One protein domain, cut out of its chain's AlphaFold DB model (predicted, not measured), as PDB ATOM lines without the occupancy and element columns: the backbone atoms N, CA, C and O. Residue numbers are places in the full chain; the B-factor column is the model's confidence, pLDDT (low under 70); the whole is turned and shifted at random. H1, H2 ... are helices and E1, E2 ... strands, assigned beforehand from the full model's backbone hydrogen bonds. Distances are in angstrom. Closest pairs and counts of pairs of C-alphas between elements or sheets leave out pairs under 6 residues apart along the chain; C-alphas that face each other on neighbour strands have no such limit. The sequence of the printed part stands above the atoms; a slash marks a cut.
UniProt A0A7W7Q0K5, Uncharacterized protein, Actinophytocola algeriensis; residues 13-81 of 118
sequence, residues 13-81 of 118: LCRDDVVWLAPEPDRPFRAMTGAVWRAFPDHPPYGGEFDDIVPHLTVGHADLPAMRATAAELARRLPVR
ATOM      1  N   LEU A  13      83.881 282.966 142.965       78.44
ATOM      2  CA  LEU A  13      83.115 283.100 144.193       78.44
ATOM      3  C   LEU A  13      83.029 284.581 144.546       78.44
ATOM      4  O   LEU A  13      83.970 285.337 144.322       78.44
ATOM      5  N   CYS A  14      81.886 284.986 145.083       65.69
ATOM      6  CA  CYS A  14      81.662 286.334 145.574       65.69
ATOM      7  C   CYS A  14      81.047 286.236 146.969       65.69
ATOM      8  O   CYS A  14      80.058 285.522 147.169       65.69
ATOM      9  N   ARG A  15      81.645 286.953 147.917       74.06
ATOM     10  CA  ARG A  15      81.098 287.207 149.248       74.06
ATOM     11  C   ARG A  15      81.359 288.673 149.542       74.06
ATOM     12  O   ARG A  15      82.478 289.136 149.359       74.06
ATOM     13  N   ASP A  16      80.310 289.357 149.973       81.50
ATOM     14  CA  ASP A  16      80.338 290.781 150.284       81.50
ATOM     15  C   ASP A  16      80.854 291.618 149.098       81.50
ATOM     16  O   ASP A  16      80.288 291.564 148.005       81.50
ATOM     17  N   ASP A  17      81.910 292.385 149.312       87.94
ATOM     18  CA  ASP A  17      82.519 293.324 148.380       87.94
ATOM     19  C   ASP A  17      83.685 292.731 147.574       87.94
ATOM     20  O   ASP A  17      84.317 293.452 146.809       87.94
ATOM     21  N   VAL A  18      83.960 291.422 147.667       91.62
ATOM     22  CA  VAL A  18      85.097 290.781 146.979       91.62
ATOM     23  C   VAL A  18      84.648 289.652 146.052       91.62
ATOM     24  O   VAL A  18      83.795 288.825 146.390       91.62
ATOM     25  N   VAL A  19      85.277 289.578 144.874       94.88
ATOM     26  CA  VAL A  19      85.205 288.429 143.960       94.88
ATOM     27  C   VAL A  19      86.580 287.786 143.797       94.88
ATOM     28  O   VAL A  19      87.582 288.469 143.572       94.88
ATOM     29  N   TRP A  20      86.635 286.458 143.878       94.94
ATOM     30  CA  TRP A  20      87.881 285.700 143.780       94.94
ATOM     31  C   TRP A  20      87.721 284.377 143.029       94.94
ATOM     32  O   TRP A  20      86.623 283.838 142.881       94.94
ATOM     33  N   LEU A  21      88.844 283.834 142.559       95.31
ATOM     34  CA  LEU A  21      88.943 282.513 141.942       95.31
ATOM     35  C   LEU A  21      89.614 281.532 142.905       95.31
ATOM     36  O   LEU A  21      90.660 281.840 143.476       95.31
ATOM     37  N   ALA A  22      89.037 280.339 143.051       94.38
ATOM     38  CA  ALA A  22      89.680 279.233 143.756       94.38
ATOM     39  C   ALA A  22      90.565 278.420 142.786       94.38
ATOM     40  O   ALA A  22      90.085 278.056 141.707       94.38
ATOM     41  N   PRO A  23      91.834 278.125 143.130       94.62
ATOM     42  CA  PRO A  23      92.677 277.251 142.324       94.62
ATOM     43  C   PRO A  23      92.222 275.789 142.434       94.62
ATOM     44  O   PRO A  23      91.778 275.352 143.491       94.62
ATOM     45  N   GLU A  24      92.402 275.026 141.356       94.25
ATOM     46  CA  GLU A  24      92.213 273.572 141.340       94.25
ATOM     47  C   GLU A  24      93.406 272.915 140.618       94.25
ATOM     48  O   GLU A  24      93.629 273.211 139.436       94.25
ATOM     49  N   PRO A  25      94.189 272.046 141.289       92.81
ATOM     50  CA  PRO A  25      94.073 271.648 142.699       92.81
ATOM     51  C   PRO A  25      94.557 272.730 143.682       92.81
ATOM     52  O   PRO A  25      95.580 273.376 143.452       92.81
ATOM     53  N   ASP A  26      93.876 272.882 144.823       94.56
ATOM     54  CA  ASP A  26      94.259 273.834 145.886       94.56
ATOM     55  C   ASP A  26      95.353 273.297 146.833       94.56
ATOM     56  O   ASP A  26      96.083 274.065 147.470       94.56
ATOM     57  N   ARG A  27      95.505 271.967 146.901       93.81
ATOM     58  CA  ARG A  27      96.409 271.268 147.826       93.81
ATOM     59  C   ARG A  27      97.859 271.779 147.799       93.81
ATOM     60  O   ARG A  27      98.415 271.931 148.888       93.81
ATOM     61  N   PRO A  28      98.498 272.054 146.641       93.44
ATOM     62  CA  PRO A  28      99.868 272.571 146.622       93.44
ATOM     63  C   PRO A  28     100.010 273.916 147.343       93.44
ATOM     64  O   PRO A  28     100.957 274.103 148.101       93.44
ATOM     65  N   PHE A  29      99.042 274.823 147.185       94.19
ATOM     66  CA  PHE A  29      99.059 276.128 147.851       94.19
ATOM     67  C   PHE A  29      98.884 275.991 149.363       94.19
ATOM     68  O   PHE A  29      99.684 276.535 150.120       94.19
ATOM     69  N   ARG A  30      97.921 275.173 149.810       94.31
ATOM     70  CA  ARG A  30      97.737 274.851 151.238       94.31
ATOM     71  C   ARG A  30      99.011 274.256 151.853       94.31
ATOM     72  O   ARG A  30      99.393 274.611 152.967       94.31
ATOM     73  N   ALA A  31      99.694 273.370 151.124       93.00
ATOM     74  CA  ALA A  31     100.941 272.760 151.576       93.00
ATOM     75  C   ALA A  31     102.080 273.782 151.724       93.00
ATOM     76  O   ALA A  31     102.822 273.699 152.706       93.00
ATOM     77  N   MET A  32     102.197 274.745 150.801       93.12
ATOM     78  CA  MET A  32     103.168 275.843 150.897       93.12
ATOM     79  C   MET A  32     102.895 276.729 152.114       93.12
ATOM     80  O   MET A  32     103.800 276.929 152.920       93.12
ATOM     81  N   THR A  33     101.653 277.179 152.315       93.44
ATOM     82  CA  THR A  33     101.271 277.962 153.505       93.44
ATOM     83  C   THR A  33     101.597 277.210 154.795       93.44
ATOM     84  O   THR A  33     102.222 277.759 155.699       93.44
ATOM     85  N   GLY A  34     101.254 275.919 154.863       93.88
ATOM     86  CA  GLY A  34     101.582 275.085 156.016       93.88
ATOM     87  C   GLY A  34     103.088 274.887 156.223       93.88
ATOM     88  O   GLY A  34     103.530 274.750 157.360       93.88
ATOM     89  N   ALA A  35     103.894 274.859 155.157       94.12
ATOM     90  CA  ALA A  35     105.350 274.772 155.266       94.12
ATOM     91  C   ALA A  35     105.959 276.049 155.853       94.12
ATOM     92  O   ALA A  35     106.824 275.950 156.719       94.12
ATOM     93  N   VAL A  36     105.466 277.220 155.437       94.06
ATOM     94  CA  VAL A  36     105.874 278.510 156.012       94.06
ATOM     95  C   VAL A  36     105.516 278.561 157.494       94.06
ATOM     96  O   VAL A  36     106.387 278.823 158.315       94.06
ATOM     97  N   TRP A  37     104.279 278.215 157.862       95.19
ATOM     98  CA  TRP A  37     103.875 278.225 159.270       95.19
ATOM     99  C   TRP A  37     104.706 277.257 160.128       95.19
ATOM    100  O   TRP A  37     105.151 277.621 161.211       95.19
ATOM    101  N   ARG A  38     105.020 276.052 159.634       96.38
ATOM    102  CA  ARG A  38     105.907 275.120 160.358       96.38
ATOM    103  C   ARG A  38     107.321 275.663 160.575       96.38
ATOM    104  O   ARG A  38     107.946 275.291 161.562       96.38
ATOM    105  N   ALA A  39     107.835 276.481 159.659       96.38
ATOM    106  CA  ALA A  39     109.156 277.092 159.795       96.38
ATOM    107  C   ALA A  39     109.163 278.272 160.787       96.38
ATOM    108  O   ALA A  39     110.202 278.562 161.372       96.38
ATOM    109  N   PHE A  40     108.009 278.911 160.996       95.69
ATOM    110  CA  PHE A  40     107.825 280.068 161.874       95.69
ATOM    111  C   PHE A  40     106.617 279.851 162.803       95.69
ATOM    112  O   PHE A  40     105.581 280.499 162.636       95.69
ATOM    113  N   PRO A  41     106.711 278.917 163.768       96.12
ATOM    114  CA  PRO A  41     105.560 278.489 164.565       96.12
ATOM    115  C   PRO A  41     104.936 279.615 165.402       96.12
ATOM    116  O   PRO A  41     103.720 279.622 165.585       96.12
ATOM    117  N   ASP A  42     105.739 280.591 165.833       97.44
ATOM    118  CA  ASP A  42     105.300 281.747 166.630       97.44
ATOM    119  C   ASP A  42     104.586 282.832 165.797       97.44
ATOM    120  O   ASP A  42     104.093 283.823 166.338       97.44
ATOM    121  N   HIS A  43     104.512 282.653 164.474       95.38
ATOM    122  CA  HIS A  43     103.900 283.589 163.532       95.38
ATOM    123  C   HIS A  43     102.809 282.896 162.701       95.38
ATOM    124  O   HIS A  43     102.974 282.699 161.492       95.38
ATOM    125  N   PRO A  44     101.685 282.491 163.325       93.88
ATOM    126  CA  PRO A  44     100.581 281.886 162.593       93.88
ATOM    127  C   PRO A  44     100.016 282.862 161.544       93.88
ATOM    128  O   PRO A  44      99.968 284.074 161.794       93.88
ATOM    129  N   PRO A  45      99.554 282.366 160.378       92.38
ATOM    130  CA  PRO A  45      98.882 283.195 159.382       92.38
ATOM    131  C   PRO A  45      97.762 284.023 160.015       92.38
ATOM    132  O   PRO A  45      96.944 283.486 160.761       92.38
ATOM    133  N   TYR A  46      97.741 285.329 159.732       91.69
ATOM    134  CA  TYR A  46      96.758 286.271 160.286       91.69
ATOM    135  C   TYR A  46      96.653 286.228 161.822       91.69
ATOM    136  O   TYR A  46      95.574 286.376 162.382       91.69
ATOM    137  N   GLY A  47      97.755 285.943 162.525       93.50
ATOM    138  CA  GLY A  47      97.747 285.850 163.987       93.50
ATOM    139  C   GLY A  47      96.921 284.682 164.544       93.50
ATOM    140  O   GLY A  47      96.658 284.654 165.742       93.50
ATOM    141  N   GLY A  48      96.526 283.718 163.704       93.12
ATOM    142  CA  GLY A  48      95.671 282.597 164.100       93.12
ATOM    143  C   GLY A  48      94.177 282.928 164.154       93.12
ATOM    144  O   GLY A  48      93.421 282.161 164.736       93.12
ATOM    145  N   GLU A  49      93.743 284.045 163.557       94.69
ATOM    146  CA  GLU A  49      92.333 284.466 163.539       94.69
ATOM    147  C   GLU A  49      91.408 283.477 162.805       94.69
ATOM    148  O   GLU A  49      90.231 283.353 163.144       94.69
ATOM    149  N   PHE A  50      91.931 282.752 161.811       89.44
ATOM    150  CA  PHE A  50      91.146 281.863 160.957       89.44
ATOM    151  C   PHE A  50      91.549 280.396 161.123       89.44
ATOM    152  O   PHE A  50      92.723 280.047 161.001       89.44
ATOM    153  N   ASP A  51      90.548 279.528 161.288       86.69
ATOM    154  CA  ASP A  51      90.739 278.076 161.408       86.69
ATOM    155  C   ASP A  51      91.185 277.407 160.092       86.69
ATOM    156  O   ASP A  51      91.859 276.376 160.111       86.69
ATOM    157  N   ASP A  52      90.797 277.965 158.937       87.06
ATOM    158  CA  ASP A  52      91.193 277.474 157.610       87.06
ATOM    159  C   ASP A  52      91.713 278.620 156.743       87.06
ATOM    160  O   ASP A  52      91.070 279.661 156.595       87.06
ATOM    161  N   ILE A  53      92.863 278.393 156.108       89.50
ATOM    162  CA  ILE A  53      93.453 279.326 155.150       89.50
ATOM    163  C   ILE A  53      93.123 278.847 153.743       89.50
ATOM    164  O   ILE A  53      93.608 277.810 153.277       89.50
ATOM    165  N   VAL A  54      92.285 279.620 153.053       90.88
ATOM    166  CA  VAL A  54      91.785 279.275 151.721       90.88
ATOM    167  C   VAL A  54      92.582 280.036 150.658       90.88
ATOM    168  O   VAL A  54      92.426 281.255 150.546       90.88
ATOM    169  N   PRO A  55      93.417 279.360 149.845       93.38
ATOM    170  CA  PRO A  55      94.131 280.020 148.760       93.38
ATOM    171  C   PRO A  55      93.138 280.503 147.701       93.38
ATOM    172  O   PRO A  55      92.241 279.765 147.289       93.38
ATOM    173  N   HIS A  56      93.306 281.739 147.252       94.25
ATOM    174  CA  HIS A  56      92.452 282.349 146.244       94.25
ATOM    175  C   HIS A  56      93.207 283.430 145.471       94.25
ATOM    176  O   HIS A  56      94.223 283.947 145.928       94.25
ATOM    177  N   LEU A  57      92.689 283.768 144.292       94.25
ATOM    178  CA  LEU A  57      93.089 284.945 143.532       94.25
ATOM    179  C   LEU A  57      91.944 285.952 143.563       94.25
ATOM    180  O   LEU A  57      90.927 285.738 142.900       94.25
ATOM    181  N   THR A  58      92.102 287.035 144.315       93.31
ATOM    182  CA  THR A  58      91.175 288.171 144.265       93.31
ATOM    183  C   THR A  58      91.227 288.811 142.880       93.31
ATOM    184  O   THR A  58      92.304 289.126 142.381       93.31
ATOM    185  N   VAL A  59      90.066 288.980 142.248       94.00
ATOM    186  CA  VAL A  59      89.938 289.593 140.913       94.00
ATOM    187  C   VAL A  59      89.380 291.009 141.007       94.00
ATOM    188  O   VAL A  59      89.694 291.850 140.170       94.00
ATOM    189  N   GLY A  60      88.571 291.290 142.026       92.44
ATOM    190  CA  GLY A  60      88.012 292.616 142.235       92.44
ATOM    191  C   GLY A  60      87.497 292.810 143.652       92.44
ATOM    192  O   GLY A  60      87.154 291.842 144.335       92.44
ATOM    193  N   HIS A  61      87.451 294.077 144.049       92.19
ATOM    194  CA  HIS A  61      86.860 294.553 145.289       92.19
ATOM    195  C   HIS A  61      86.008 295.787 144.949       92.19
ATOM    196  O   HIS A  61      86.552 296.790 144.485       92.19
ATOM    197  N   ALA A  62      84.687 295.704 145.093       92.31
ATOM    198  CA  ALA A  62      83.743 296.791 144.812       92.31
ATOM    199  C   ALA A  62      82.372 296.491 145.446       92.31
ATOM    200  O   ALA A  62      82.221 295.513 146.169       92.31
ATOM    201  N   ASP A  63      81.346 297.298 145.163       92.50
ATOM    202  CA  ASP A  63      80.003 297.016 145.673       92.50
ATOM    203  C   ASP A  63      79.472 295.618 145.276       92.50
ATOM    204  O   ASP A  63      79.833 295.023 144.251       92.50
ATOM    205  N   LEU A  64      78.594 295.074 146.123       90.12
ATOM    206  CA  LEU A  64      78.066 293.717 145.971       90.12
ATOM    207  C   LEU A  64      77.353 293.487 144.618       90.12
ATOM    208  O   LEU A  64      77.567 292.426 144.021       90.12
ATOM    209  N   PRO A  65      76.502 294.402 144.100       92.56
ATOM    210  CA  PRO A  65      75.909 294.244 142.772       92.56
ATOM    211  C   PRO A  65      76.951 294.094 141.657       92.56
ATOM    212  O   PRO A  65      76.830 293.172 140.841       92.56
ATOM    213  N   ALA A  66      77.990 294.934 141.648       92.81
ATOM    214  CA  ALA A  66      79.073 294.849 140.679       92.81
ATOM    215  C   ALA A  66      79.834 293.523 140.815       92.81
ATOM    216  O   ALA A  66      80.044 292.831 139.818       92.81
ATOM    217  N   MET A  67      80.181 293.103 142.035       93.62
ATOM    218  CA  MET A  67      80.917 291.850 142.254       93.62
ATOM    219  C   MET A  67      80.113 290.602 141.879       93.62
ATOM    220  O   MET A  67      80.676 289.658 141.318       93.62
ATOM    221  N   ARG A  68      78.788 290.600 142.073       91.75
ATOM    222  CA  ARG A  68      77.915 289.518 141.581       91.75
ATOM    223  C   ARG A  68      77.894 289.441 140.056       91.75
ATOM    224  O   ARG A  68      77.972 288.339 139.508       91.75
ATOM    225  N   ALA A  69      77.795 290.583 139.373       92.38
ATOM    226  CA  ALA A  69      77.835 290.632 137.913       92.38
ATOM    227  C   ALA A  69      79.186 290.124 137.379       92.38
ATOM    228  O   ALA A  69      79.212 289.253 136.504       92.38
ATOM    229  N   THR A  70      80.290 290.572 137.982       93.88
ATOM    230  CA  THR A  70      81.648 290.115 137.661       93.88
ATOM    231  C   THR A  70      81.810 288.613 137.882       93.88
ATOM    232  O   THR A  70      82.313 287.917 137.002       93.88
ATOM    233  N   ALA A  71      81.334 288.065 139.005       93.12
ATOM    234  CA  ALA A  71      81.399 286.627 139.268       93.12
ATOM    235  C   ALA A  71      80.644 285.810 138.205       93.12
ATOM    236  O   ALA A  71      81.165 284.813 137.698       93.12
ATOM    237  N   ALA A  72      79.443 286.254 137.819       92.81
ATOM    238  CA  ALA A  72      78.656 285.603 136.773       92.81
ATOM    239  C   ALA A  72      79.354 285.654 135.408       92.81
ATOM    240  O   ALA A  72      79.251 284.709 134.623       92.81
ATOM    241  N   GLU A  73      80.060 286.743 135.108       94.88
ATOM    242  CA  GLU A  73      80.858 286.865 133.892       94.88
ATOM    243  C   GLU A  73      82.084 285.956 133.896       94.88
ATOM    244  O   GLU A  73      82.293 285.211 132.935       94.88
ATOM    245  N   LEU A  74      82.861 285.968 134.978       94.25
ATOM    246  CA  LEU A  74      84.038 285.119 135.133       94.25
ATOM    247  C   LEU A  74      83.673 283.635 135.044       94.25
ATOM    248  O   LEU A  74      84.375 282.880 134.377       94.25
ATOM    249  N   ALA A  75      82.545 283.219 135.627       92.88
ATOM    250  CA  ALA A  75      82.080 281.833 135.565       92.88
ATOM    251  C   ALA A  75      81.919 281.311 134.123       92.88
ATOM    252  O   ALA A  75      82.162 280.134 133.876       92.88
ATOM    253  N   ARG A  76      81.572 282.179 133.160       94.81
ATOM    254  CA  ARG A  76      81.454 281.817 131.734       94.81
ATOM    255  C   ARG A  76      82.801 281.710 131.013       94.81
ATOM    256  O   ARG A  76      82.849 281.188 129.906       94.81
ATOM    257  N   ARG A  77      83.871 282.244 131.608       94.06
ATOM    258  CA  ARG A  77      85.225 282.311 131.031       94.06
ATOM    259  C   ARG A  77      86.193 281.301 131.654       94.06
ATOM    260  O   ARG A  77      87.305 281.142 131.160       94.06
ATOM    261  N   LEU A  78      85.797 280.641 132.741       93.56
ATOM    262  CA  LEU A  78      86.584 279.590 133.380       93.56
ATOM    263  C   LEU A  78      86.526 278.276 132.572       93.56
ATOM    264  O   LEU A  78      85.510 277.997 131.933       93.56
ATOM    265  N   PRO A  79      87.583 277.439 132.625       94.81
ATOM    266  CA  PRO A  79      88.765 277.567 133.483       94.81
ATOM    267  C   PRO A  79      89.878 278.447 132.890       94.81
ATOM    268  O   PRO A  79      90.175 278.377 131.701       94.81
ATOM    269  N   VAL A  80      90.584 279.178 133.760       92.62
ATOM    270  CA  VAL A  80      91.917 279.724 133.456       92.62
ATOM    271  C   VAL A  80      92.960 278.707 133.906       92.62
ATOM    272  O   VAL A  80      92.918 278.228 135.039       92.62
ATOM    273  N   ARG A  81      93.895 278.366 133.019       94.81
ATOM    274  CA  ARG A  81      95.008 277.459 133.320       94.81
ATOM    275  C   ARG A  81      96.297 278.263 133.392       94.81
ATOM    276  O   ARG A  81      96.612 278.991 132.457       94.81
TER     277      ARG A  81
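This is residues 13 to 81 of the 118 residues of an uncharacterized protein of Actinophytocola algeriensis (UniProt A0A7W7Q0K5). A small sheet of three strands, E1, E2 and E3, with helix H3 packed along one face makes a two-layer head at one end. From E2 the chain runs out to H1 and short H2 and folds back to E3, an open loop at the other end from which residues 38 to 43 and 46 to 51 stick out. The 69 printed residues hold, in chain order, E1, E2, H1, H2, E3 and H3, of mixed class; the sheet, in the order E1, E2, E3, is antiparallel. The whole is loose, with a radius of gyration of the C-alphas of 14.6 A and spans of 40 by 26 by 14 A, only just flat.

E2 is residues 18 to 21, 10.4 A long, E1 residues 13 to 15, 6.8 A, beginning at C-alpha 13 (83.115, 283.100, 144.193), and E3 residues 57 to 61, 11.6 A. H3, residues 64 to 75, measures 16.3 A and ends at C-alpha 75 (82.080, 281.833, 135.565). H1, residues 27 to 39, measures 18.4 A; H2, residues 45 to 48, 5.7 A.

E1 and E2 form an antiparallel hairpin, with N 13 and O 20 at 2.9 A. E2 and E3 are antiparallel, with N 21 and O 57 at 2.8 A. H3 is on the sheet at a height of 7.9 A, over E2 and along the strands, at 3 degrees to E2 on the local plane; their closest C-alphas, of Val 19 and Met 67, are 5.7 A apart. H1 and H2 are not on the sheet. They are close but not clearly touching, the closest C-alphas, of Trp 37 and Pro 45, 7.0 A apart. H1 and H3 are apart. Every O i to N i+4 pair is within hydrogen-bond range in H1 and H3; H2 is too short for one, and its one O i to N i+3 pair is within range.

The C-alphas farthest apart, of Asp 42 and Arg 76, are 42.3 A apart. The printed part has no cut and no long link. Residue 14 alone is under 70 in pLDDT; the mean of the printed part is 92.3.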